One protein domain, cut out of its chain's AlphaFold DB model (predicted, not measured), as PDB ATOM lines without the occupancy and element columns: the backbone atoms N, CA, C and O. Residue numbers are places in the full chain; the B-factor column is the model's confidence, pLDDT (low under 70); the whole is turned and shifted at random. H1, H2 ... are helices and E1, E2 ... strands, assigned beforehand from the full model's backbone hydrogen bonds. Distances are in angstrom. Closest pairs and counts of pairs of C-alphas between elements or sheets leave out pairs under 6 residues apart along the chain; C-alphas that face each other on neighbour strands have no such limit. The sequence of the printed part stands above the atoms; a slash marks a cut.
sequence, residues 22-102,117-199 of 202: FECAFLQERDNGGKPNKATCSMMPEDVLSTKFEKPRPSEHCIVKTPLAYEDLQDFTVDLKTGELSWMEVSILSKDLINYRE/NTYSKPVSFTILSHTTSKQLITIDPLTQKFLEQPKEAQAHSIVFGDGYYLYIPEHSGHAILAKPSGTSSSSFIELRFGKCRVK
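Overview. This is residues 22 to 102 and 117 to 199 of the 202 residues of an uncharacterized protein of Cytophagia bacterium (UniProt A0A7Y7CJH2). What shape do these atoms make? They make a closed barrel of eight strands, E1 to E8 in chain order round the ring, with the hairpins of E4 and E5 and of E7 and E8 running on past it as two-stranded arms. The short helix H1 sits at one end next to the cut, and residues 27 to 68 wander outside the barrel with no named element. What is it built of, and how compact is it? The 164 printed residues hold eight named strands and one named helix in the order E1 E2 E3 H1 E4 E5 E6 E7 E8; the class is mostly strand, and neighbours round the ring are antiparallel. The whole is only just compact, close to loose, with a radius of gyration of the C-alphas of 18.1 A and spans of 57 by 40 by 36 A.

Arrangement. How does the ring begin? E1, residues 22 to 26, forms a hairpin with E2, residues 69 to 79, at 173 degrees, with N 24 and O 76 within hydrogen-bond range at 2.8 A. E2 and E3, residues 84 to 93, form the next hairpin, with N 72 and O 90 at 2.9 A; E1 E2 E3 is a meander, each strand the antiparallel neighbour of the one before. Where is the helix? H1, residues 95 to 101, is only just not on the barrel, with 4 pairs of C-alphas within 10 A, and every O i to N i+4 pair in it is within hydrogen-bond range. How does the ring go on? E4, residues 118 to 139, pairs antiparallel with E3 over residues 118 to 126, N 121 and O 89 being 2.9 A apart, and with E5, residues 146 to 160, over residues 127 to 139, N 133 and O 155 being 2.9 A apart. E4 bends by 103 degrees at residue 136 and E5 by 106 degrees at residue 149. What closes it? E6, residues 164 to 169, E7, residues 174 to 183, and E8, residues 186 to 198, end the meander E4 E5 E6 E7 E8, with N 158 and O 166 at 2.8 A, N 167 and O 176 at 2.8 A, and N 179 and O 190 at 2.9 A. E8 and E1 are antiparallel at 131 degrees, with N 25 and O 195 at 2.9 A.

Along the chain. Where are the anchors? E1 begins at C-alpha 22 (-25.263, -27.094, -44.801), and E8 ends at C-alpha 198 (-21.798, -24.614, -43.028). Which elements are long? From first to last C-alpha E4 measures 40.1 A, E8 36.8 A and E5 35.1 A.

Size, cuts and confidence. Which links are long, and where is the cut? The link E1 to E2 is long, with 42 residues; residues 103 to 116 are not printed, and C-alphas 102 and 117 are 12.3 A apart. Where is confidence low? The pLDDT is under 70 at residues 31 to 66 and 99 to 102.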
ATOM      1  N   PHE A  22     -26.425 -26.224 -44.658       96.38
ATOM      2  CA  PHE A  22     -25.263 -27.094 -44.801       96.38
ATOM      3  C   PHE A  22     -25.137 -27.577 -46.237       96.38
ATOM      4  O   PHE A  22     -26.135 -27.865 -46.896       96.38
ATOM      5  N   GLU A  23     -23.895 -27.684 -46.694       96.56
ATOM      6  CA  GLU A  23     -23.530 -28.364 -47.932       96.56
ATOM      7  C   GLU A  23     -22.793 -29.644 -47.565       96.56
ATOM      8  O   GLU A  23     -21.796 -29.605 -46.839       96.56
ATOM      9  N   CYS A  24     -23.290 -30.767 -48.060       95.88
ATOM     10  CA  CYS A  24     -22.809 -32.095 -47.745       95.88
ATOM     11  C   CYS A  24     -22.520 -32.900 -49.015       95.88
ATOM     12  O   CYS A  24     -23.049 -32.631 -50.094       95.88
ATOM     13  N   ALA A  25     -21.693 -33.930 -48.867       93.38
ATOM     14  CA  ALA A  25     -21.471 -34.939 -49.891       93.38
ATOM     15  C   ALA A  25     -21.312 -36.315 -49.241       93.38
ATOM     16  O   ALA A  25     -20.513 -36.485 -48.312       93.38
ATOM     17  N   PHE A  26     -22.054 -37.298 -49.754       93.38
ATOM     18  CA  PHE A  26     -21.978 -38.701 -49.344       93.38
ATOM     19  C   PHE A  26     -21.559 -39.528 -50.554       93.38
ATOM     20  O   PHE A  26     -22.394 -39.946 -51.357       93.38
ATOM     21  N   LEU A  27     -20.248 -39.697 -50.706       89.31
ATOM     22  CA  LEU A  27     -19.641 -40.344 -51.866       89.31
ATOM     23  C   LEU A  27     -19.232 -41.771 -51.510       89.31
ATOM     24  O   LEU A  27     -18.651 -42.005 -50.448       89.31
ATOM     25  N   GLN A  28     -19.508 -42.711 -52.405       83.75
ATOM     26  CA  GLN A  28     -19.098 -44.098 -52.242       83.75
ATOM     27  C   GLN A  28     -17.677 -44.295 -52.789       83.75
ATOM     28  O   GLN A  28     -17.364 -43.887 -53.909       83.75
ATOM     29  N   GLU A  29     -16.804 -44.933 -52.007       76.62
ATOM     30  CA  GLU A  29     -15.439 -45.260 -52.434       76.62
ATOM     31  C   GLU A  29     -15.474 -46.328 -53.544       76.62
ATOM     32  O   GLU A  29     -16.219 -47.307 -53.454       76.62
ATOM     33  N   ARG A  30     -14.699 -46.125 -54.621       72.75
ATOM     34  CA  ARG A  30     -14.762 -46.945 -55.852       72.75
ATOM     35  C   ARG A  30     -13.475 -47.708 -56.163       72.75
ATOM     36  O   ARG A  30     -13.382 -48.340 -57.216       72.75
ATOM     37  N   ASP A  31     -12.472 -47.617 -55.295       61.19
ATOM     38  CA  ASP A  31     -11.157 -48.196 -55.555       61.19
ATOM     39  C   ASP A  31     -11.148 -49.716 -55.360       61.19
ATOM     40  O   ASP A  31     -11.780 -50.256 -54.448       61.19
ATOM     41  N   ASN A  32     -10.367 -50.410 -56.198       46.75
ATOM     42  CA  ASN A  32     -10.039 -51.831 -56.050       46.75
ATOM     43  C   ASN A  32      -9.133 -52.006 -54.817       46.75
ATOM     44  O   ASN A  32      -7.916 -52.121 -54.940       46.75
ATOM     45  N   GLY A  33      -9.723 -51.945 -53.625       45.53
ATOM     46  CA  GLY A  33      -9.010 -51.862 -52.347       45.53
ATOM     47  C   GLY A  33      -9.540 -50.783 -51.401       45.53
ATOM     48  O   GLY A  33      -9.071 -50.711 -50.266       45.53
ATOM     49  N   GLY A  34     -10.525 -49.984 -51.836       44.88
ATOM     50  CA  GLY A  34     -11.295 -49.109 -50.952       44.88
ATOM     51  C   GLY A  34     -11.927 -49.901 -49.809       44.88
ATOM     52  O   GLY A  34     -12.000 -51.138 -49.870       44.88
ATOM     53  N   LYS A  35     -12.359 -49.218 -48.739       52.84
ATOM     54  CA  LYS A  35     -12.956 -49.903 -47.583       52.84
ATOM     55  C   LYS A  35     -14.068 -50.808 -48.102       52.84
ATOM     56  O   LYS A  35     -14.998 -50.317 -48.741       52.84
ATOM     57  N   PRO A  36     -13.957 -52.131 -47.905       50.09
ATOM     58  CA  PRO A  36     -14.901 -53.030 -48.525       50.09
ATOM     59  C   PRO A  36     -16.269 -52.695 -47.931       50.09
ATOM     60  O   PRO A  36     -16.372 -52.513 -46.716       50.09
ATOM     61  N   ASN A  37     -17.298 -52.588 -48.779       51.66
ATOM     62  CA  ASN A  37     -18.699 -52.474 -48.367       51.66
ATOM     63  C   ASN A  37     -19.123 -53.782 -47.683       51.66
ATOM     64  O   ASN A  37     -19.978 -54.491 -48.192       51.66
ATOM     65  N   LYS A  38     -18.456 -54.161 -46.590       55.59
ATOM     66  CA  LYS A  38     -18.762 -55.323 -45.769       55.59
ATOM     67  C   LYS A  38     -19.921 -54.933 -44.877       55.59
ATOM     68  O   LYS A  38     -19.803 -54.017 -44.070       55.59
ATOM     69  N   ALA A  39     -21.037 -55.621 -45.060       59.88
ATOM     70  CA  ALA A  39     -22.129 -55.599 -44.115       59.88
ATOM     71  C   ALA A  39     -21.792 -56.604 -43.014       59.88
ATOM     72  O   ALA A  39     -21.533 -57.776 -43.305       59.88
ATOM     73  N   THR A  40     -21.785 -56.163 -41.760       56.53
ATOM     74  CA  THR A  40     -21.852 -57.109 -40.646       56.53
ATOM     75  C   THR A  40     -23.266 -57.674 -40.613       56.53
ATOM     76  O   THR A  40     -24.236 -56.926 -40.729       56.53
ATOM     77  N   CYS A  41     -23.386 -58.991 -40.485       62.47
ATOM     78  CA  CYS A  41     -24.673 -59.664 -40.409       62.47
ATOM     79  C   CYS A  41     -24.682 -60.526 -39.161       62.47
ATOM     80  O   CYS A  41     -23.976 -61.524 -39.094       62.47
ATOM     81  N   SER A  42     -25.506 -60.155 -38.190       62.12
ATOM     82  CA  SER A  42     -25.801 -61.000 -37.041       62.12
ATOM     83  C   SER A  42     -27.302 -60.971 -36.778       62.12
ATOM     84  O   SER A  42     -27.967 -59.971 -37.045       62.12
ATOM     85  N   MET A  43     -27.842 -62.080 -36.266       55.28
ATOM     86  CA  MET A  43     -29.204 -62.110 -35.718       55.28
ATOM     87  C   MET A  43     -29.271 -61.437 -34.337       55.28
ATOM     88  O   MET A  43     -30.362 -61.240 -33.808       55.28
ATOM     89  N   MET A  44     -28.117 -61.083 -33.759       58.41
ATOM     90  CA  MET A  44     -27.988 -60.337 -32.513       58.41
ATOM     91  C   MET A  44     -27.438 -58.936 -32.815       58.41
ATOM     92  O   MET A  44     -26.315 -58.827 -33.306       58.41
ATOM     93  N   PRO A  45     -28.195 -57.856 -32.545       54.69
ATOM     94  CA  PRO A  45     -27.792 -56.488 -32.886       54.69
ATOM     95  C   PRO A  45     -26.521 -56.025 -32.157       54.69
ATOM     96  O   PRO A  45     -25.796 -55.183 -32.685       54.69
ATOM     97  N   GLU A  46     -26.233 -56.611 -30.990       57.69
ATOM     98  CA  GLU A  46     -25.041 -56.340 -30.175       57.69
ATOM     99  C   GLU A  46     -23.735 -56.640 -30.945       57.69
ATOM    100  O   GLU A  46     -22.747 -55.926 -30.795       57.69
ATOM    101  N   ASP A  47     -23.750 -57.638 -31.840       60.78
ATOM    102  CA  ASP A  47     -22.554 -58.152 -32.534       60.78
ATOM    103  C   ASP A  47     -22.270 -57.451 -33.878       60.78
ATOM    104  O   ASP A  47     -21.326 -57.788 -34.596       60.78
ATOM    105  N   VAL A  48     -23.119 -56.500 -34.284       57.41
ATOM    106  CA  VAL A  48     -23.112 -55.944 -35.651       57.41
ATOM    107  C   VAL A  48     -22.165 -54.741 -35.786       57.41
ATOM    108  O   VAL A  48     -21.695 -54.421 -36.885       57.41
ATOM    109  N   LEU A  49     -21.847 -54.060 -34.680       58.44
ATOM    110  CA  LEU A  49     -21.158 -52.769 -34.699       58.44
ATOM    111  C   LEU A  49     -19.633 -52.920 -34.634       58.44
ATOM    112  O   LEU A  49     -19.058 -53.235 -33.598       58.44
ATOM    113  N   SER A  50     -18.945 -52.592 -35.732       59.16
ATOM    114  CA  SER A  50     -17.492 -52.413 -35.695       59.16
ATOM    115  C   SER A  50     -17.137 -51.019 -35.182       59.16
ATOM    116  O   SER A  50     -17.536 -50.004 -35.753       59.16
ATOM    117  N   THR A  51     -16.328 -50.966 -34.130       64.25
ATOM    118  CA  THR A  51     -15.743 -49.741 -33.586       64.25
ATOM    119  C   THR A  51     -14.226 -49.714 -33.814       64.25
ATOM    120  O   THR A  51     -13.621 -50.646 -34.350       64.25
ATOM    121  N   LYS A  52     -13.558 -48.633 -33.392       57.09
ATOM    122  CA  LYS A  52     -12.085 -48.588 -33.380       57.09
ATOM    123  C   LYS A  52     -11.454 -49.617 -32.432       57.09
ATOM    124  O   LYS A  52     -10.292 -49.961 -32.626       57.09
ATOM    125  N   PHE A  53     -12.198 -50.074 -31.425       66.25
ATOM    126  CA  PHE A  53     -11.720 -50.990 -30.388       66.25
ATOM    127  C   PHE A  53     -12.194 -52.425 -30.609       66.25
ATOM    128  O   PHE A  53     -11.528 -53.361 -30.181       66.25
ATOM    129  N   GLU A  54     -13.305 -52.589 -31.317       67.69
ATOM    130  CA  GLU A  54     -13.959 -53.869 -31.529       67.69
ATOM    131  C   GLU A  54     -14.217 -54.070 -33.017       67.69
ATOM    132  O   GLU A  54     -14.903 -53.286 -33.676       67.69
ATOM    133  N   LYS A  55     -13.600 -55.104 -33.581       69.31
ATOM    134  CA  LYS A  55     -13.760 -55.463 -34.987       69.31
ATOM    135  C   LYS A  55     -14.306 -56.884 -35.044       69.31
ATOM    136  O   LYS A  55     -13.568 -57.788 -34.649       69.31
ATOM    137  N   PRO A  56     -15.536 -57.081 -35.554       67.19
ATOM    138  CA  PRO A  56     -16.073 -58.412 -35.777       67.19
ATOM    139  C   PRO A  56     -15.106 -59.214 -36.645       67.19
ATOM    140  O   PRO A  56     -14.493 -58.675 -37.583       67.19
ATOM    141  N   ARG A  57     -14.947 -60.497 -36.327       69.94
ATOM    142  CA  ARG A  57     -14.092 -61.411 -37.085       69.94
ATOM    143  C   ARG A  57     -14.603 -61.482 -38.518       69.94
ATOM    144  O   ARG A  57     -15.810 -61.498 -38.709       69.94
ATOM    145  N   PRO A  58     -13.742 -61.618 -39.542       67.19
ATOM    146  CA  PRO A  58     -14.185 -61.722 -40.936       67.19
ATOM    147  C   PRO A  58     -15.285 -62.764 -41.206       67.19
ATOM    148  O   PRO A  58     -16.061 -62.572 -42.133       67.19
ATOM    149  N   SER A  59     -15.372 -63.828 -40.400       69.94
ATOM    150  CA  SER A  59     -16.429 -64.852 -40.449       69.94
ATOM    151  C   SER A  59     -17.819 -64.370 -40.012       69.94
ATOM    152  O   SER A  59     -18.801 -65.035 -40.313       69.94
ATOM    153  N   GLU A  60     -17.899 -63.251 -39.293       65.62
ATOM    154  CA  GLU A  60     -19.131 -62.599 -38.811       65.62
ATOM    155  C   GLU A  60     -19.622 -61.516 -39.793       65.62
ATOM    156  O   GLU A  60     -20.700 -60.942 -39.639       65.62
ATOM    157  N   HIS A  61     -18.835 -61.226 -40.836       66.88
ATOM    158  CA  HIS A  61     -19.261 -60.349 -41.924       66.88
ATOM    159  C   HIS A  61     -20.027 -61.167 -42.956       66.88
ATOM    160  O   HIS A  61     -19.609 -62.261 -43.340       66.88
ATOM    161  N   CYS A  62     -21.109 -60.601 -43.485       66.75
ATOM    162  CA  CYS A  62     -21.695 -61.135 -44.702       66.75
ATOM    163  C   CYS A  62     -20.672 -61.077 -45.839       66.75
ATOM    164  O   CYS A  62     -19.954 -60.087 -46.020       66.75
ATOM    165  N   ILE A  63     -20.661 -62.115 -46.674       65.00
ATOM    166  CA  ILE A  63     -20.001 -62.045 -47.976       65.00
ATOM    167  C   ILE A  63     -20.888 -61.197 -48.880       65.00
ATOM    168  O   ILE A  63     -21.904 -61.657 -49.403       65.00
ATOM    169  N   VAL A  64     -20.502 -59.944 -49.059       64.56
ATOM    170  CA  VAL A  64     -21.184 -59.006 -49.948       64.56
ATOM    171  C   VAL A  64     -20.465 -59.008 -51.286       64.56
ATOM    172  O   VAL A  64     -19.245 -58.847 -51.359       64.56
ATOM    173  N   LYS A  65     -21.226 -59.264 -52.352       67.00
ATOM    174  CA  LYS A  65     -20.714 -59.213 -53.726       67.00
ATOM    175  C   LYS A  65     -20.273 -57.785 -54.050       67.00
ATOM    176  O   LYS A  65     -20.804 -56.833 -53.479       67.00
ATOM    177  N   THR A  66     -19.350 -57.641 -55.002       69.81
ATOM    178  CA  THR A  66     -18.994 -56.330 -55.553       69.81
ATOM    179  C   THR A  66     -20.272 -55.590 -55.966       69.81
ATOM    180  O   THR A  66     -21.103 -56.181 -56.668       69.81
ATOM    181  N   PRO A  67     -20.474 -54.338 -55.520       71.88
ATOM    182  CA  PRO A  67     -21.664 -53.585 -55.874       71.88
ATOM    183  C   PRO A  67     -21.726 -53.406 -57.393       71.88
ATOM    184  O   PRO A  67     -20.763 -52.973 -58.025       71.88
ATOM    185  N   LEU A  68     -22.869 -53.756 -57.987       76.44
ATOM    186  CA  LEU A  68     -23.071 -53.651 -59.434       76.44
ATOM    187  C   LEU A  68     -23.243 -52.197 -59.890       76.44
ATOM    188  O   LEU A  68     -22.972 -51.893 -61.053       76.44
ATOM    189  N   ALA A  69     -23.651 -51.318 -58.977       81.19
ATOM    190  CA  ALA A  69     -23.719 -49.879 -59.152       81.19
ATOM    191  C   ALA A  69     -23.248 -49.177 -57.869       81.19
ATOM    192  O   ALA A  69     -23.397 -49.709 -56.769       81.19
ATOM    193  N   TYR A  70     -22.667 -47.998 -58.037       85.38
ATOM    194  CA  TYR A  70     -22.281 -47.078 -56.975       85.38
ATOM    195  C   TYR A  70     -23.310 -45.963 -56.906       85.38
ATOM    196  O   TYR A  70     -23.735 -45.478 -57.951       85.38
ATOM    197  N   GLU A  71     -23.679 -45.544 -55.706       87.94
ATOM    198  CA  GLU A  71     -24.653 -44.474 -55.503       87.94
ATOM    199  C   GLU A  71     -24.006 -43.347 -54.711       87.94
ATOM    200  O   GLU A  71     -23.710 -43.508 -53.527       87.94
ATOM    201  N   ASP A  72     -23.829 -42.197 -55.347       91.88
ATOM    202  CA  ASP A  72     -23.387 -40.981 -54.676       91.88
ATOM    203  C   ASP A  72     -24.575 -40.063 -54.405       91.88
ATOM    204  O   ASP A  72     -25.466 -39.919 -55.243       91.88
ATOM    205  N   LEU A  73     -24.549 -39.382 -53.260       94.38
ATOM    206  CA  LEU A  73     -25.437 -38.255 -52.989       94.38
ATOM    207  C   LEU A  73     -24.611 -36.972 -53.103       94.38
ATOM    208  O   LEU A  73     -23.827 -36.639 -52.206       94.38
ATOM    209  N   GLN A  74     -24.751 -36.303 -54.244       92.56
ATOM    210  CA  GLN A  74     -24.051 -35.066 -54.589       92.56
ATOM    211  C   GLN A  74     -24.947 -33.852 -54.334       92.56
ATOM    212  O   GLN A  74     -26.166 -33.987 -54.242       92.56
ATOM    213  N   ASP A  75     -24.339 -32.673 -54.196       94.50
ATOM    214  CA  ASP A  75     -25.039 -31.398 -53.973       94.50
ATOM    215  C   ASP A  75     -26.056 -31.445 -52.820       94.50
ATOM    216  O   ASP A  75     -27.115 -30.815 -52.860       94.50
ATOM    217  N   PHE A  76     -25.738 -32.224 -51.780       96.94
ATOM    218  CA  PHE A  76     -26.644 -32.468 -50.672       96.94
ATOM    219  C   PHE A  76     -26.755 -31.202 -49.825       96.94
ATOM    220  O   PHE A  76     -25.841 -30.838 -49.087       96.94
ATOM    221  N   THR A  77     -27.882 -30.516 -49.944       97.31
ATOM    222  CA  THR A  77     -28.157 -29.242 -49.296       97.31
ATOM    223  C   THR A  77     -29.175 -29.444 -48.190       97.31
ATOM    224  O   THR A  77     -30.259 -29.976 -48.418       97.31
ATOM    225  N   VAL A  78     -28.833 -28.974 -46.996       97.12
ATOM    226  CA  VAL A  78     -29.740 -28.897 -45.851       97.12
ATOM    227  C   VAL A  78     -30.031 -27.432 -45.600       97.12
ATOM    228  O   VAL A  78     -29.111 -26.689 -45.270       97.12
ATOM    229  N   ASP A  79     -31.277 -27.004 -45.725       96.38
ATOM    230  CA  ASP A  79     -31.681 -25.642 -45.400       96.38
ATOM    231  C   ASP A  79     -32.631 -25.655 -44.198       96.38
ATOM    232  O   ASP A  79     -33.831 -25.908 -44.310       96.38
ATOM    233  N   LEU A  80     -32.080 -25.371 -43.014       95.06
ATOM    234  CA  LEU A  80     -32.868 -25.318 -41.782       95.06
ATOM    235  C   LEU A  80     -33.816 -24.113 -41.744       95.06
ATOM    236  O   LEU A  80     -34.717 -24.085 -40.910       95.06
ATOM    237  N   LYS A  81     -33.618 -23.106 -42.609       92.75
ATOM    238  CA  LYS A  81     -34.503 -21.940 -42.694       92.75
ATOM    239  C   LYS A  81     -35.811 -22.303 -43.369       92.75
ATOM    240  O   LYS A  81     -36.878 -21.951 -42.877       92.75
ATOM    241  N   THR A  82     -35.700 -22.934 -44.533       95.12
ATOM    242  CA  THR A  82     -36.856 -23.339 -45.333       95.12
ATOM    243  C   THR A  82     -37.455 -24.640 -44.814       95.12
ATOM    244  O   THR A  82     -38.616 -24.922 -45.090       95.12
ATOM    245  N   GLY A  83     -36.696 -25.403 -44.019       95.44
ATOM    246  CA  GLY A  83     -37.109 -26.723 -43.568       95.44
ATOM    247  C   GLY A  83     -37.031 -27.744 -44.698       95.44
ATOM    248  O   GLY A  83     -37.802 -28.701 -44.711       95.44
ATOM    249  N   GLU A  84     -36.130 -27.544 -45.660       96.69
ATOM    250  CA  GLU A  84     -36.000 -28.390 -46.843       96.69
ATOM    251  C   GLU A  84     -34.614 -29.013 -46.938       96.69
ATOM    252  O   GLU A  84     -33.604 -28.478 -46.473       96.69
ATOM    253  N   LEU A  85     -34.577 -30.177 -47.569       96.62
ATOM    254  CA  LEU A  85     -33.372 -30.947 -47.771       96.62
ATOM    255  C   LEU A  85     -33.406 -31.518 -49.187       96.62
ATOM    256  O   LEU A  85     -34.396 -32.128 -49.574       96.62
ATOM    257  N   SER A  86     -32.346 -31.329 -49.969       97.19
ATOM    258  CA  SER A  86     -32.301 -31.807 -51.354       97.19
ATOM    259  C   SER A  86     -30.919 -32.293 -51.756       97.19
ATOM    260  O   SER A  86     -29.920 -31.884 -51.175       97.19
ATOM    261  N   TRP A  87     -30.856 -33.195 -52.731       97.25
ATOM    262  CA  TRP A  87     -29.605 -33.687 -53.301       97.25
ATOM    263  C   TRP A  87     -29.809 -34.229 -54.714       97.25
ATOM    264  O   TRP A  87     -30.932 -34.420 -55.191       97.25
ATOM    265  N   MET A  88     -28.689 -34.513 -55.370       96.88
ATOM    266  CA  MET A  88     -28.618 -35.255 -56.616       96.88
ATOM    267  C   MET A  88     -28.142 -36.675 -56.341       96.88
ATOM    268  O   MET A  88     -26.999 -36.899 -55.948       96.88
ATOM    269  N   GLU A  89     -29.028 -37.646 -56.531       94.12
ATOM    270  CA  GLU A  89     -28.658 -39.056 -56.479       94.12
ATOM    271  C   GLU A  89     -28.007 -39.430 -57.808       94.12
ATOM    272  O   GLU A  89     -28.623 -39.263 -58.860       94.12
ATOM    273  N   VAL A  90     -26.761 -39.901 -57.770       92.44
ATOM    274  CA  VAL A  90     -25.973 -40.263 -58.952       92.44
ATOM    275  C   VAL A  90     -25.600 -41.738 -58.870       92.44
ATOM    276  O   VAL A  90     -24.749 -42.132 -58.077       92.44
ATOM    277  N   SER A  91     -26.227 -42.556 -59.713       89.50
ATOM    278  CA  SER A  91     -25.960 -43.989 -59.830       89.50
ATOM    279  C   SER A  91     -24.998 -44.261 -60.983       89.50
ATOM    280  O   SER A  91     -25.245 -43.842 -62.116       89.50
ATOM    281  N   ILE A  92     -23.898 -44.959 -60.711       86.31
ATOM    282  CA  ILE A  92     -22.839 -45.255 -61.680       86.31
ATOM    283  C   ILE A  92     -22.630 -46.757 -61.745       86.31
ATOM    284  O   ILE A  92     -22.319 -47.395 -60.741       86.31
ATOM    285  N   LEU A  93     -22.758 -47.333 -62.936       82.88
ATOM    286  CA  LEU A  93     -22.583 -48.771 -63.113       82.88
ATOM    287  C   LEU A  93     -21.120 -49.183 -62.893       82.88
ATOM    288  O   LEU A  93     -20.186 -48.543 -63.378       82.88
ATOM    289  N   SER A  94     -20.924 -50.292 -62.182       77.69
ATOM    290  CA  SER A  94     -19.611 -50.919 -62.021       77.69
ATOM    291  C   SER A  94     -19.092 -51.477 -63.349       77.69
ATOM    292  O   SER A  94     -19.864 -51.883 -64.224       77.69
ATOM    293  N   LYS A  95     -17.763 -51.563 -63.482       75.31
ATOM    294  CA  LYS A  95     -17.112 -52.198 -64.641       75.31
ATOM    295  C   LYS A  95     -17.564 -53.648 -64.827       75.31
ATOM    296  O   LYS A  95     -17.745 -54.079 -65.961       75.31
ATOM    297  N   ASP A  96     -17.801 -54.370 -63.734       71.56
ATOM    298  CA  ASP A  96     -18.262 -55.760 -63.766       71.56
ATOM    299  C   ASP A  96     -19.651 -55.880 -64.402       71.56
ATOM    300  O   ASP A  96     -19.873 -56.752 -65.243       71.56
ATOM    301  N   LEU A  97     -20.571 -54.966 -64.075       70.62
ATOM    302  CA  LEU A  97     -21.897 -54.946 -64.690       70.62
ATOM    303  C   LEU A  97     -21.846 -54.526 -66.165       70.62
ATOM    304  O   LEU A  97     -22.578 -55.090 -66.979       70.62
ATOM    305  N   ILE A  98     -20.991 -53.562 -66.516       70.19
ATOM    306  CA  ILE A  98     -20.784 -53.143 -67.911       70.19
ATOM    307  C   ILE A  98     -20.285 -54.338 -68.738       70.19
ATOM    308  O   ILE A  98     -20.887 -54.681 -69.752       70.19
ATOM    309  N   ASN A  99     -19.271 -55.048 -68.239       67.31
ATOM    310  CA  ASN A  99     -18.714 -56.236 -68.890       67.31
ATOM    311  C   ASN A  99     -19.711 -57.403 -68.976       67.31
ATOM    312  O   ASN A  99     -19.648 -58.190 -69.918       67.31
ATOM    313  N   TYR A 100     -20.623 -57.538 -68.007       68.62
ATOM    314  CA  TYR A 100     -21.695 -58.537 -68.055       68.62
ATOM    315  C   TYR A 100     -22.773 -58.189 -69.095       68.62
ATOM    316  O   TYR A 100     -23.319 -59.082 -69.743       68.62
ATOM    317  N   ARG A 101     -23.099 -56.899 -69.257       64.81
ATOM    318  CA  ARG A 101     -24.136 -56.425 -70.187       64.81
ATOM    319  C   ARG A 101     -23.681 -56.360 -71.639       64.81
ATOM    320  O   ARG A 101     -24.532 -56.434 -72.522       64.81
ATOM    321  N   GLU A 102     -22.385 -56.238 -71.897       63.53
ATOM    322  CA  GLU A 102     -21.829 -56.261 -73.248       63.53
ATOM    323  C   GLU A 102     -21.392 -57.688 -73.626       63.53
ATOM    324  O   GLU A 102     -20.265 -58.094 -73.324       63.53
ATOM    325  N   ASN A 117     -23.633 -44.791 -68.654       74.75
ATOM    326  CA  ASN A 117     -23.321 -45.561 -67.435       74.75
ATOM    327  C   ASN A 117     -23.611 -44.800 -66.134       74.75
ATOM    328  O   ASN A 117     -23.358 -45.332 -65.054       74.75
ATOM    329  N   THR A 118     -24.144 -43.584 -66.249       83.69
ATOM    330  CA  THR A 118     -24.499 -42.720 -65.126       83.69
ATOM    331  C   THR A 118     -25.961 -42.317 -65.244       83.69
ATOM    332  O   THR A 118     -26.393 -41.840 -66.296       83.69
ATOM    333  N   TYR A 119     -26.713 -42.499 -64.167       88.06
ATOM    334  CA  TYR A 119     -28.072 -42.002 -64.004       88.06
ATOM    335  C   TYR A 119     -28.091 -40.993 -62.862       88.06
ATOM    336  O   TYR A 119     -27.497 -41.253 -61.819       88.06
ATOM    337  N   SER A 120     -28.780 -39.871 -63.054       92.44
ATOM    338  CA  SER A 120     -28.905 -38.835 -62.031       92.44
ATOM    339  C   SER A 120     -30.368 -38.477 -61.812       92.44
ATOM    340  O   SER A 120     -31.118 -38.330 -62.782       92.44
ATOM    341  N   LYS A 121     -30.773 -38.318 -60.552       95.50
ATOM    342  CA  LYS A 121     -32.139 -37.946 -60.178       95.50
ATOM    343  C   LYS A 121     -32.140 -36.923 -59.034       95.50
ATOM    344  O   LYS A 121     -31.526 -37.187 -58.000       95.50
ATOM    345  N   PRO A 122     -32.858 -35.790 -59.174       96.69
ATOM    346  CA  PRO A 122     -33.086 -34.883 -58.058       96.69
ATOM    347  C   PRO A 122     -33.989 -35.531 -57.015       96.69
ATOM    348  O   PRO A 122     -35.026 -36.115 -57.343       96.69
ATOM    349  N   VAL A 123     -33.611 -35.373 -55.755       96.38
ATOM    350  CA  VAL A 123     -34.386 -35.820 -54.602       96.38
ATOM    351  C   VAL A 123     -34.529 -34.650 -53.637       96.38
ATOM    352  O   VAL A 123     -33.580 -33.901 -53.415       96.38
ATOM    353  N   SER A 124     -35.729 -34.472 -53.090       97.12
ATOM    354  CA  SER A 124     -36.025 -33.429 -52.111       97.12
ATOM    355  C   SER A 124     -37.003 -33.944 -51.063       97.12
ATOM    356  O   SER A 124     -37.896 -34.735 -51.377       97.12
ATOM    357  N   PHE A 125     -36.824 -33.493 -49.828       97.31
ATOM    358  CA  PHE A 125     -37.640 -33.826 -48.674       97.31
ATOM    359  C   PHE A 125     -37.837 -32.607 -47.778       97.31
ATOM    360  O   PHE A 125     -36.978 -31.732 -47.674       97.31
ATOM    361  N   THR A 126     -38.953 -32.602 -47.057       96.88
ATOM    362  CA  THR A 126     -39.184 -31.673 -45.950       96.88
ATOM    363  C   THR A 126     -38.579 -32.236 -44.668       96.88
ATOM    364  O   THR A 126     -38.666 -33.438 -44.390       96.88
ATOM    365  N   ILE A 127     -37.977 -31.358 -43.875       97.38
ATOM    366  CA  ILE A 127     -37.484 -31.660 -42.536       97.38
ATOM    367  C   ILE A 127     -38.688 -31.832 -41.610       97.38
ATOM    368  O   ILE A 127     -39.506 -30.931 -41.452       97.38
ATOM    369  N   LEU A 128     -38.781 -33.004 -40.987       96.88
ATOM    370  CA  LEU A 128     -39.847 -33.347 -40.047       96.88
ATOM    371  C   LEU A 128     -39.488 -32.926 -38.623       96.88
ATOM    372  O   LEU A 128     -40.344 -32.491 -37.859       96.88
ATOM    373  N   SER A 129     -38.215 -33.065 -38.253       96.50
ATOM    374  CA  SER A 129     -37.710 -32.658 -36.948       96.50
ATOM    375  C   SER A 129     -36.254 -32.236 -37.046       96.50
ATOM    376  O   SER A 129     -35.459 -32.854 -37.755       96.50
ATOM    377  N   HIS A 130     -35.894 -31.195 -36.304       95.94
ATOM    378  CA  HIS A 130     -34.521 -30.741 -36.143       95.94
ATOM    379  C   HIS A 130     -34.271 -30.459 -34.665       95.94
ATOM    380  O   HIS A 130     -34.972 -29.673 -34.034       95.94
ATOM    381  N   THR A 131     -33.262 -31.122 -34.109       96.31
ATOM    382  CA  THR A 131     -32.766 -30.870 -32.757       96.31
ATOM    383  C   THR A 131     -31.305 -30.456 -32.824       96.31
ATOM    384  O   THR A 131     -30.510 -31.049 -33.557       96.31
ATOM    385  N   THR A 132     -30.939 -29.454 -32.030       95.69
ATOM    386  CA  THR A 132     -29.546 -29.036 -31.851       95.69
ATOM    387  C   THR A 132     -29.073 -29.478 -30.474       95.69
ATOM    388  O   THR A 132     -29.753 -29.253 -29.476       95.69
ATOM    389  N   SER A 133     -27.895 -30.085 -30.416       95.06
ATOM    390  CA  SER A 133     -27.214 -30.421 -29.167       95.06
ATOM    391  C   SER A 133     -25.845 -29.751 -29.107       95.06
ATOM    392  O   SER A 133     -25.313 -29.289 -30.119       95.06
ATOM    393  N   LYS A 134     -25.288 -29.662 -27.900       95.06
ATOM    394  CA  LYS A 134     -23.911 -29.221 -27.673       95.06
ATOM    395  C   LYS A 134     -23.040 -30.440 -27.421       95.06
ATOM    396  O   LYS A 134     -23.405 -31.306 -26.631       95.06
ATOM    397  N   GLN A 135     -21.885 -30.480 -28.065       92.19
ATOM    398  CA  GLN A 135     -20.873 -31.501 -27.852       92.19
ATOM    399  C   GLN A 135     -19.622 -30.883 -27.258       92.19
ATOM    400  O   GLN A 135     -19.151 -29.845 -27.725       92.19
ATOM    401  N   LEU A 136     -19.080 -31.556 -26.248       93.56
ATOM    402  CA  LEU A 136     -17.795 -31.215 -25.670       93.56
ATOM    403  C   LEU A 136     -16.679 -31.838 -26.515       93.56
ATOM    404  O   LEU A 136     -16.622 -33.052 -26.695       93.56
ATOM    405  N   ILE A 137     -15.784 -30.999 -27.014       92.12
ATOM    406  CA  ILE A 137     -14.636 -31.375 -27.827       92.12
ATOM    407  C   ILE A 137     -13.408 -31.303 -26.942       92.12
ATOM    408  O   ILE A 137     -13.027 -30.231 -26.477       92.12
ATOM    409  N   THR A 138     -12.775 -32.447 -26.737       92.69
ATOM    410  CA  THR A 138     -11.535 -32.570 -25.963       92.69
ATOM    411  C   THR A 138     -10.317 -32.838 -26.844       92.69
ATOM    412  O   THR A 138      -9.190 -32.699 -26.376       92.69
ATOM    413  N   ILE A 139     -10.529 -33.190 -28.116       90.56
ATOM    414  CA  ILE A 139      -9.486 -33.507 -29.095       90.56
ATOM    415  C   ILE A 139      -9.667 -32.600 -30.311       90.56
ATOM    416  O   ILE A 139     -10.763 -32.498 -30.858       90.56
ATOM    417  N   ASP A 140      -8.590 -31.952 -30.740       86.94
ATOM    418  CA  ASP A 140      -8.562 -31.156 -31.962       86.94
ATOM    419  C   ASP A 140      -8.746 -32.070 -33.193       86.94
ATOM    420  O   ASP A 140      -7.950 -32.994 -33.390       86.94
ATOM    421  N   PRO A 141      -9.764 -31.842 -34.042       81.25
ATOM    422  CA  PRO A 141     -10.056 -32.727 -35.169       81.25
ATOM    423  C   PRO A 141      -8.968 -32.707 -36.255       81.25
ATOM    424  O   PRO A 141      -8.814 -33.696 -36.969       81.25
ATOM    425  N   LEU A 142      -8.196 -31.621 -36.370       84.50
ATOM    426  CA  LEU A 142      -7.126 -31.477 -37.357       84.50
ATOM    427  C   LEU A 142      -5.809 -32.061 -36.843       84.50
ATOM    428  O   LEU A 142      -5.150 -32.814 -37.555       84.50
ATOM    429  N   THR A 143      -5.417 -31.723 -35.613       90.38
ATOM    430  CA  THR A 143      -4.110 -32.126 -35.063       90.38
ATOM    431  C   THR A 143      -4.147 -33.433 -34.275       90.38
ATOM    432  O   THR A 143      -3.087 -33.980 -33.973       90.38
ATOM    433  N   GLN A 144      -5.341 -33.932 -33.934       88.06
ATOM    434  CA  GLN A 144      -5.567 -35.118 -33.094       88.06
ATOM    435  C   GLN A 144      -4.937 -35.015 -31.691       88.06
ATOM    436  O   GLN A 144      -4.761 -36.020 -31.004       88.06
ATOM    437  N   LYS A 145      -4.598 -33.799 -31.242       93.31
ATOM    438  CA  LYS A 145      -4.066 -33.528 -29.901       93.31
ATOM    439  C   LYS A 145      -5.185 -33.175 -28.932       93.31
ATOM    440  O   LYS A 145      -6.212 -32.629 -29.330       93.31
ATOM    441  N   PHE A 146      -4.958 -33.438 -27.649       93.50
ATOM    442  CA  PHE A 146      -5.832 -32.926 -26.600       93.50
ATOM    443  C   PHE A 146      -5.803 -31.397 -26.586       93.50
ATOM    444  O   PHE A 146      -4.737 -30.786 -26.667       93.50
ATOM    445  N   LEU A 147      -6.983 -30.793 -26.489       90.44
ATOM    446  CA  LEU A 147      -7.123 -29.359 -26.286       90.44
ATOM    447  C   LEU A 147      -6.816 -29.030 -24.823       90.44
ATOM    448  O   LEU A 147      -7.294 -29.720 -23.925       90.44
ATOM    449  N   GLU A 148      -6.067 -27.953 -24.581       92.38
ATOM    450  CA  GLU A 148      -5.784 -27.474 -23.217       92.38
ATOM    451  C   GLU A 148      -7.069 -27.139 -22.451       92.38
ATOM    452  O   GLU A 148      -7.162 -27.354 -21.245       92.38
ATOM    453  N   GLN A 149      -8.079 -26.644 -23.170       92.62
ATOM    454  CA  GLN A 149      -9.420 -26.414 -22.653       92.62
ATOM    455  C   GLN A 149     -10.449 -27.046 -23.593       92.62
ATOM    456  O   GLN A 149     -10.405 -26.782 -24.803       92.62
ATOM    457  N   PRO A 150     -11.384 -27.859 -23.068       92.19
ATOM    458  CA  PRO A 150     -12.476 -28.390 -23.866       92.19
ATOM    459  C   PRO A 150     -13.292 -27.272 -24.522       92.19
ATOM    460  O   PRO A 150     -13.593 -26.259 -23.893       92.19
ATOM    461  N   LYS A 151     -13.667 -27.465 -25.787       92.75
ATOM    462  CA  LYS A 151     -14.499 -26.520 -26.549       92.75
ATOM    463  C   LYS A 151     -15.899 -27.087 -26.730       92.75
ATOM    464  O   LYS A 151     -16.048 -28.284 -26.939       92.75
ATOM    465  N   GLU A 152     -16.925 -26.246 -26.698       93.38
ATOM    466  CA  GLU A 152     -18.274 -26.660 -27.094       93.38
ATOM    467  C   GLU A 152     -18.491 -26.397 -28.586       93.38
ATOM    468  O   GLU A 152     -18.183 -25.311 -29.077       93.38
ATOM    469  N   ALA A 153     -19.074 -27.358 -29.300       91.56
ATOM    470  CA  ALA A 153     -19.612 -27.127 -30.637       91.56
ATOM    471  C   ALA A 153     -21.034 -27.650 -30.773       91.56
ATOM    472  O   ALA A 153     -21.472 -28.522 -30.022       91.56
ATOM    473  N   GLN A 154     -21.753 -27.114 -31.754       94.12
ATOM    474  CA  GLN A 154     -23.097 -27.573 -32.064       94.12
ATOM    475  C   GLN A 154     -23.050 -28.878 -32.861       94.12
ATOM    476  O   GLN A 154     -22.139 -29.129 -33.656       94.12
ATOM    477  N   ALA A 155     -24.066 -29.700 -32.645       95.19
ATOM    478  CA  ALA A 155     -24.385 -30.833 -33.486       95.19
ATOM    479  C   ALA A 155     -25.875 -30.831 -33.819       95.19
ATOM    480  O   ALA A 155     -26.715 -30.492 -32.981       95.19
ATOM    481  N   HIS A 156     -26.191 -31.220 -35.047       96.19
ATOM    482  CA  HIS A 156     -27.538 -31.193 -35.598       96.19
ATOM    483  C   HIS A 156     -28.023 -32.618 -35.830       96.19
ATOM    484  O   HIS A 156     -27.361 -33.390 -36.519       96.19
ATOM    485  N   SER A 157     -29.185 -32.938 -35.270       97.25
ATOM    486  CA  SER A 157     -29.933 -34.170 -35.512       97.25
ATOM    487  C   SER A 157     -31.178 -33.820 -36.315       97.25
ATOM    488  O   SER A 157     -32.006 -33.040 -35.843       97.25
ATOM    489  N   ILE A 158     -31.299 -34.362 -37.523       97.75
ATOM    490  CA  ILE A 158     -32.334 -33.994 -38.490       97.75
ATOM    491  C   ILE A 158     -33.065 -35.260 -38.930       97.75
ATOM    492  O   ILE A 158     -32.437 -36.202 -39.405       97.75
ATOM    493  N   VAL A 159     -34.386 -35.272 -38.786       97.56
ATOM    494  CA  VAL A 159     -35.270 -36.338 -39.272       97.56
ATOM    495  C   VAL A 159     -36.062 -35.799 -40.453       97.56
ATOM    496  O   VAL A 159     -36.620 -34.702 -40.369       97.56
ATOM    497  N   PHE A 160     -36.115 -36.545 -41.552       96.81
ATOM    498  CA  PHE A 160     -36.783 -36.116 -42.781       96.81
ATOM    499  C   PHE A 160     -37.254 -37.306 -43.620       96.81
ATOM    500  O   PHE A 160     -36.788 -38.434 -43.447       96.81
ATOM    501  N   GLY A 161     -38.177 -37.041 -44.547       92.50
ATOM    502  CA  GLY A 161     -38.717 -38.061 -45.446       92.50
ATOM    503  C   GLY A 161     -39.283 -39.284 -44.715       92.50
ATOM    504  O   GLY A 161     -39.770 -39.188 -43.592       92.50
ATOM    505  N   ASP A 162     -39.208 -40.443 -45.364       88.12
ATOM    506  CA  ASP A 162     -39.699 -41.712 -44.816       88.12
ATOM    507  C   ASP A 162     -38.636 -42.381 -43.925       88.12
ATOM    508  O   ASP A 162     -38.011 -43.374 -44.292       88.12
ATOM    509  N   GLY A 163     -38.354 -41.756 -42.777       88.19
ATOM    510  CA  GLY A 163     -37.479 -42.316 -41.741       88.19
ATOM    511  C   GLY A 163     -35.979 -42.052 -41.905       88.19
ATOM    512  O   GLY A 163     -35.183 -42.699 -41.228       88.19
ATOM    513  N   TYR A 164     -35.560 -41.108 -42.754       95.75
ATOM    514  CA  TYR A 164     -34.148 -40.725 -42.818       95.75
ATOM    515  C   TYR A 164     -33.728 -39.947 -41.572       95.75
ATOM    516  O   TYR A 164     -34.464 -39.101 -41.056       95.75
ATOM    517  N   TYR A 165     -32.496 -40.198 -41.139       97.50
ATOM    518  CA  TYR A 165     -31.844 -39.507 -40.038       97.50
ATOM    519  C   TYR A 165     -30.475 -38.989 -40.475       97.50
ATOM    520  O   TYR A 165     -29.640 -39.748 -40.961       97.50
ATOM    521  N   LEU A 166     -30.227 -37.696 -40.293       97.62
ATOM    522  CA  LEU A 166     -28.958 -37.043 -40.596       97.62
ATOM    523  C   LEU A 166     -28.373 -36.418 -39.335       97.62
ATOM    524  O   LEU A 166     -29.028 -35.640 -38.643       97.62
ATOM    525  N   TYR A 167     -27.109 -36.739 -39.079       97.50
ATOM    526  CA  TYR A 167     -26.336 -36.216 -37.968       97.50
ATOM    527  C   TYR A 167     -25.132 -35.408 -38.465       97.50
ATOM    528  O   TYR A 167     -24.279 -35.943 -39.178       97.50
ATOM    529  N   ILE A 168     -25.056 -34.129 -38.075       96.81
ATOM    530  CA  ILE A 168     -23.998 -33.184 -38.475       96.81
ATOM    531  C   ILE A 168     -23.351 -32.549 -37.233       96.81
ATOM    532  O   ILE A 168     -23.869 -31.564 -36.703       96.81
ATOM    533  N   PRO A 169     -22.211 -33.069 -36.757       94.62
ATOM    534  CA  PRO A 169     -21.356 -32.387 -35.790       94.62
ATOM    535  C   PRO A 169     -20.503 -31.301 -36.471       94.62
ATOM    536  O   PRO A 169     -19.568 -31.614 -37.212       94.62
ATOM    537  N   GLU A 170     -20.765 -30.021 -36.176       91.50
ATOM    538  CA  GLU A 170     -20.151 -28.885 -36.896       91.50
ATOM    539  C   GLU A 170     -18.619 -28.849 -36.809       91.50
ATOM    540  O   GLU A 170     -17.954 -28.361 -37.716       91.50
ATOM    541  N   HIS A 171     -18.044 -29.380 -35.733       89.38
ATOM    542  CA  HIS A 171     -16.609 -29.289 -35.472       89.38
ATOM    543  C   HIS A 171     -15.747 -30.232 -36.307       89.38
ATOM    544  O   HIS A 171     -14.562 -29.976 -36.489       89.38
ATOM    545  N   SER A 172     -16.306 -31.354 -36.757       89.50
ATOM    546  CA  SER A 172     -15.515 -32.409 -37.395       89.50
ATOM    547  C   SER A 172     -15.548 -32.330 -38.920       89.50
ATOM    548  O   SER A 172     -14.716 -32.933 -39.592       89.50
ATOM    549  N   GLY A 173     -16.547 -31.634 -39.473       90.00
ATOM    550  CA  GLY A 173     -16.857 -31.664 -40.898       90.00
ATOM    551  C   GLY A 173     -17.337 -33.029 -41.406       90.00
ATOM    552  O   GLY A 173     -17.559 -33.177 -42.603       90.00
ATOM    553  N   HIS A 174     -17.495 -34.032 -40.538       93.06
ATOM    554  CA  HIS A 174     -18.074 -35.331 -40.865       93.06
ATOM    555  C   HIS A 174     -19.580 -35.328 -40.628       93.06
ATOM    556  O   HIS A 174     -20.081 -34.593 -39.780       93.06
ATOM    557  N   ALA A 175     -20.294 -36.181 -41.354       95.88
ATOM    558  CA  ALA A 175     -21.717 -36.400 -41.148       95.88
ATOM    559  C   ALA A 175     -22.095 -37.862 -41.365       95.88
ATOM    560  O   ALA A 175     -21.416 -38.598 -42.086       95.88
ATOM    561  N   ILE A 176     -23.196 -38.262 -40.738       95.69
ATOM    562  CA  ILE A 176     -23.759 -39.604 -40.851       95.69
ATOM    563  C   ILE A 176     -25.190 -39.464 -41.345       95.69
ATOM    564  O   ILE A 176     -25.997 -38.789 -40.711       95.69
ATOM    565  N   LEU A 177     -25.492 -40.112 -42.461       95.38
ATOM    566  CA  LEU A 177     -26.845 -40.295 -42.959       95.38
ATOM    567  C   LEU A 177     -27.244 -41.748 -42.716       95.38
ATOM    568  O   LEU A 177     -26.533 -42.664 -43.120       95.38
ATOM    569  N   ALA A 178     -28.372 -41.949 -42.053       94.50
ATOM    570  CA  ALA A 178     -28.921 -43.248 -41.721       94.50
ATOM    571  C   ALA A 178     -30.334 -43.383 -42.286       94.50
ATOM    572  O   ALA A 178     -31.129 -42.443 -42.227       94.50
ATOM    573  N   LYS A 179     -30.657 -44.569 -42.797       93.06
ATOM    574  CA  LYS A 179     -32.010 -44.937 -43.202       93.06
ATOM    575  C   LYS A 179     -32.307 -46.363 -42.729       93.06
ATOM    576  O   LYS A 179     -31.686 -47.300 -43.232       93.06
ATOM    577  N   PRO A 180     -33.219 -46.556 -41.768       87.75
ATOM    578  CA  PRO A 180     -33.707 -47.883 -41.449       87.75
ATOM    579  C   PRO A 180     -34.539 -48.409 -42.627       87.75
ATOM    580  O   PRO A 180     -35.345 -47.689 -43.215       87.75
ATOM    581  N   SER A 181     -34.345 -49.670 -42.978       85.81
ATOM    582  CA  SER A 181     -35.136 -50.391 -43.971       85.81
ATOM    583  C   SER A 181     -35.385 -51.819 -43.485       85.81
ATOM    584  O   SER A 181     -34.756 -52.297 -42.541       85.81
ATOM    585  N   GLY A 182     -36.359 -52.514 -44.062       81.12
ATOM    586  CA  GLY A 182     -36.673 -53.862 -43.606       81.12
ATOM    587  C   GLY A 182     -37.680 -54.588 -44.477       81.12
ATOM    588  O   GLY A 182     -38.391 -53.999 -45.287       81.12
ATOM    589  N   THR A 183     -37.718 -55.896 -44.284       81.62
ATOM    590  CA  THR A 183     -38.714 -56.828 -44.805       81.62
ATOM    591  C   THR A 183     -39.405 -57.517 -43.627       81.62
ATOM    592  O   THR A 183     -39.057 -57.299 -42.467       81.62
ATOM    593  N   SER A 184     -40.368 -58.397 -43.901       80.50
ATOM    594  CA  SER A 184     -41.031 -59.192 -42.858       80.50
ATOM    595  C   SER A 184     -40.083 -60.110 -42.073       80.50
ATOM    596  O   SER A 184     -40.433 -60.538 -40.977       80.50
ATOM    597  N   SER A 185     -38.908 -60.430 -42.619       75.75
ATOM    598  CA  SER A 185     -37.960 -61.386 -42.039       75.75
ATOM    599  C   SER A 185     -36.639 -60.766 -41.587       75.75
ATOM    600  O   SER A 185     -35.827 -61.462 -40.984       75.75
ATOM    601  N   SER A 186     -36.384 -59.495 -41.897       73.25
ATOM    602  CA  SER A 186     -35.079 -58.874 -41.655       73.25
ATOM    603  C   SER A 186     -35.170 -57.357 -41.594       73.25
ATOM    604  O   SER A 186     -35.957 -56.755 -42.319       73.25
ATOM    605  N   SER A 187     -34.340 -56.735 -40.763       76.19
ATOM    606  CA  SER A 187     -34.162 -55.286 -40.704       76.19
ATOM    607  C   SER A 187     -32.721 -54.920 -41.038       76.19
ATOM    608  O   SER A 187     -31.784 -55.669 -40.764       76.19
ATOM    609  N   PHE A 188     -32.553 -53.759 -41.655       77.94
ATOM    610  CA  PHE A 188     -31.276 -53.224 -42.092       77.94
ATOM    611  C   PHE A 188     -31.218 -51.735 -41.758       77.94
ATOM    612  O   PHE A 188     -32.238 -51.052 -41.685       77.94
ATOM    613  N   ILE A 189     -30.013 -51.217 -41.553       82.00
ATOM    614  CA  ILE A 189     -29.784 -49.777 -41.464       82.00
ATOM    615  C   ILE A 189     -28.758 -49.432 -42.528       82.00
ATOM    616  O   ILE A 189     -27.608 -49.869 -42.472       82.00
ATOM    617  N   GLU A 190     -29.178 -48.645 -43.508       84.31
ATOM    618  CA  GLU A 190     -28.283 -48.072 -44.499       84.31
ATOM    619  C   GLU A 190     -27.569 -46.883 -43.861       84.31
ATOM    620  O   GLU A 190     -28.195 -45.872 -43.546       84.31
ATOM    621  N   LEU A 191     -26.258 -47.010 -43.651       87.88
ATOM    622  CA  LEU A 191     -25.408 -45.942 -43.131       87.88
ATOM    623  C   LEU A 191     -24.511 -45.401 -44.242       87.88
ATOM    624  O   LEU A 191     -23.778 -46.148 -44.888       87.88
ATOM    625  N   ARG A 192     -24.528 -44.083 -44.424       89.44
ATOM    626  CA  ARG A 192     -23.613 -43.351 -45.298       89.44
ATOM    627  C   ARG A 192     -22.811 -42.364 -44.467       89.44
ATOM    628  O   ARG A 192     -23.364 -41.578 -43.700       89.44
ATOM    629  N   PHE A 193     -21.499 -42.387 -44.652       90.88
ATOM    630  CA  PHE A 193     -20.583 -41.447 -44.022       90.88
ATOM    631  C   PHE A 193     -20.183 -40.402 -45.050       90.88
ATOM    632  O   PHE A 193     -19.756 -40.736 -46.154       90.88
ATOM    633  N   GLY A 194     -20.351 -39.139 -44.694       92.50
ATOM    634  CA  GLY A 194     -20.105 -38.019 -45.584       92.50
ATOM    635  C   GLY A 194     -19.294 -36.928 -44.919       92.50
ATOM    636  O   GLY A 194     -18.824 -37.050 -43.781       92.50
ATOM    637  N   LYS A 195     -19.143 -35.839 -45.661       93.69
ATOM    638  CA  LYS A 195     -18.634 -34.577 -45.134       93.69
ATOM    639  C   LYS A 195     -19.680 -33.495 -45.306       93.69
ATOM    640  O   LYS A 195     -20.382 -33.499 -46.311       93.69
ATOM    641  N   CYS A 196     -19.750 -32.584 -44.346       95.00
ATOM    642  CA  CYS A 196     -20.625 -31.421 -44.372       95.00
ATOM    643  C   CYS A 196     -19.856 -30.172 -43.948       95.00
ATOM    644  O   CYS A 196     -18.951 -30.236 -43.117       95.00
ATOM    645  N   ARG A 197     -20.262 -29.021 -44.478       93.12
ATOM    646  CA  ARG A 197     -19.800 -27.699 -44.045       93.12
ATOM    647  C   ARG A 197     -20.969 -26.731 -43.939       93.12
ATOM    648  O   ARG A 197     -21.970 -26.890 -44.638       93.12
ATOM    649  N   VAL A 198     -20.829 -25.714 -43.095       92.75
ATOM    650  CA  VAL A 198     -21.798 -24.614 -43.028       92.75
ATOM    651  C   VAL A 198     -21.677 -23.784 -44.306       92.75
ATOM    652  O   VAL A 198     -20.589 -23.319 -44.660       92.75
ATOM    653  N   LYS A 199     -22.792 -23.592 -45.007       89.00
ATOM    654  CA  LYS A 199     -22.850 -22.791 -46.230       89.00
ATOM    655  C   LYS A 199     -22.479 -21.340 -45.912       89.00
ATOM    656  O   LYS A 199     -23.068 -20.732 -45.023       89.00
TER     657      LYS A 199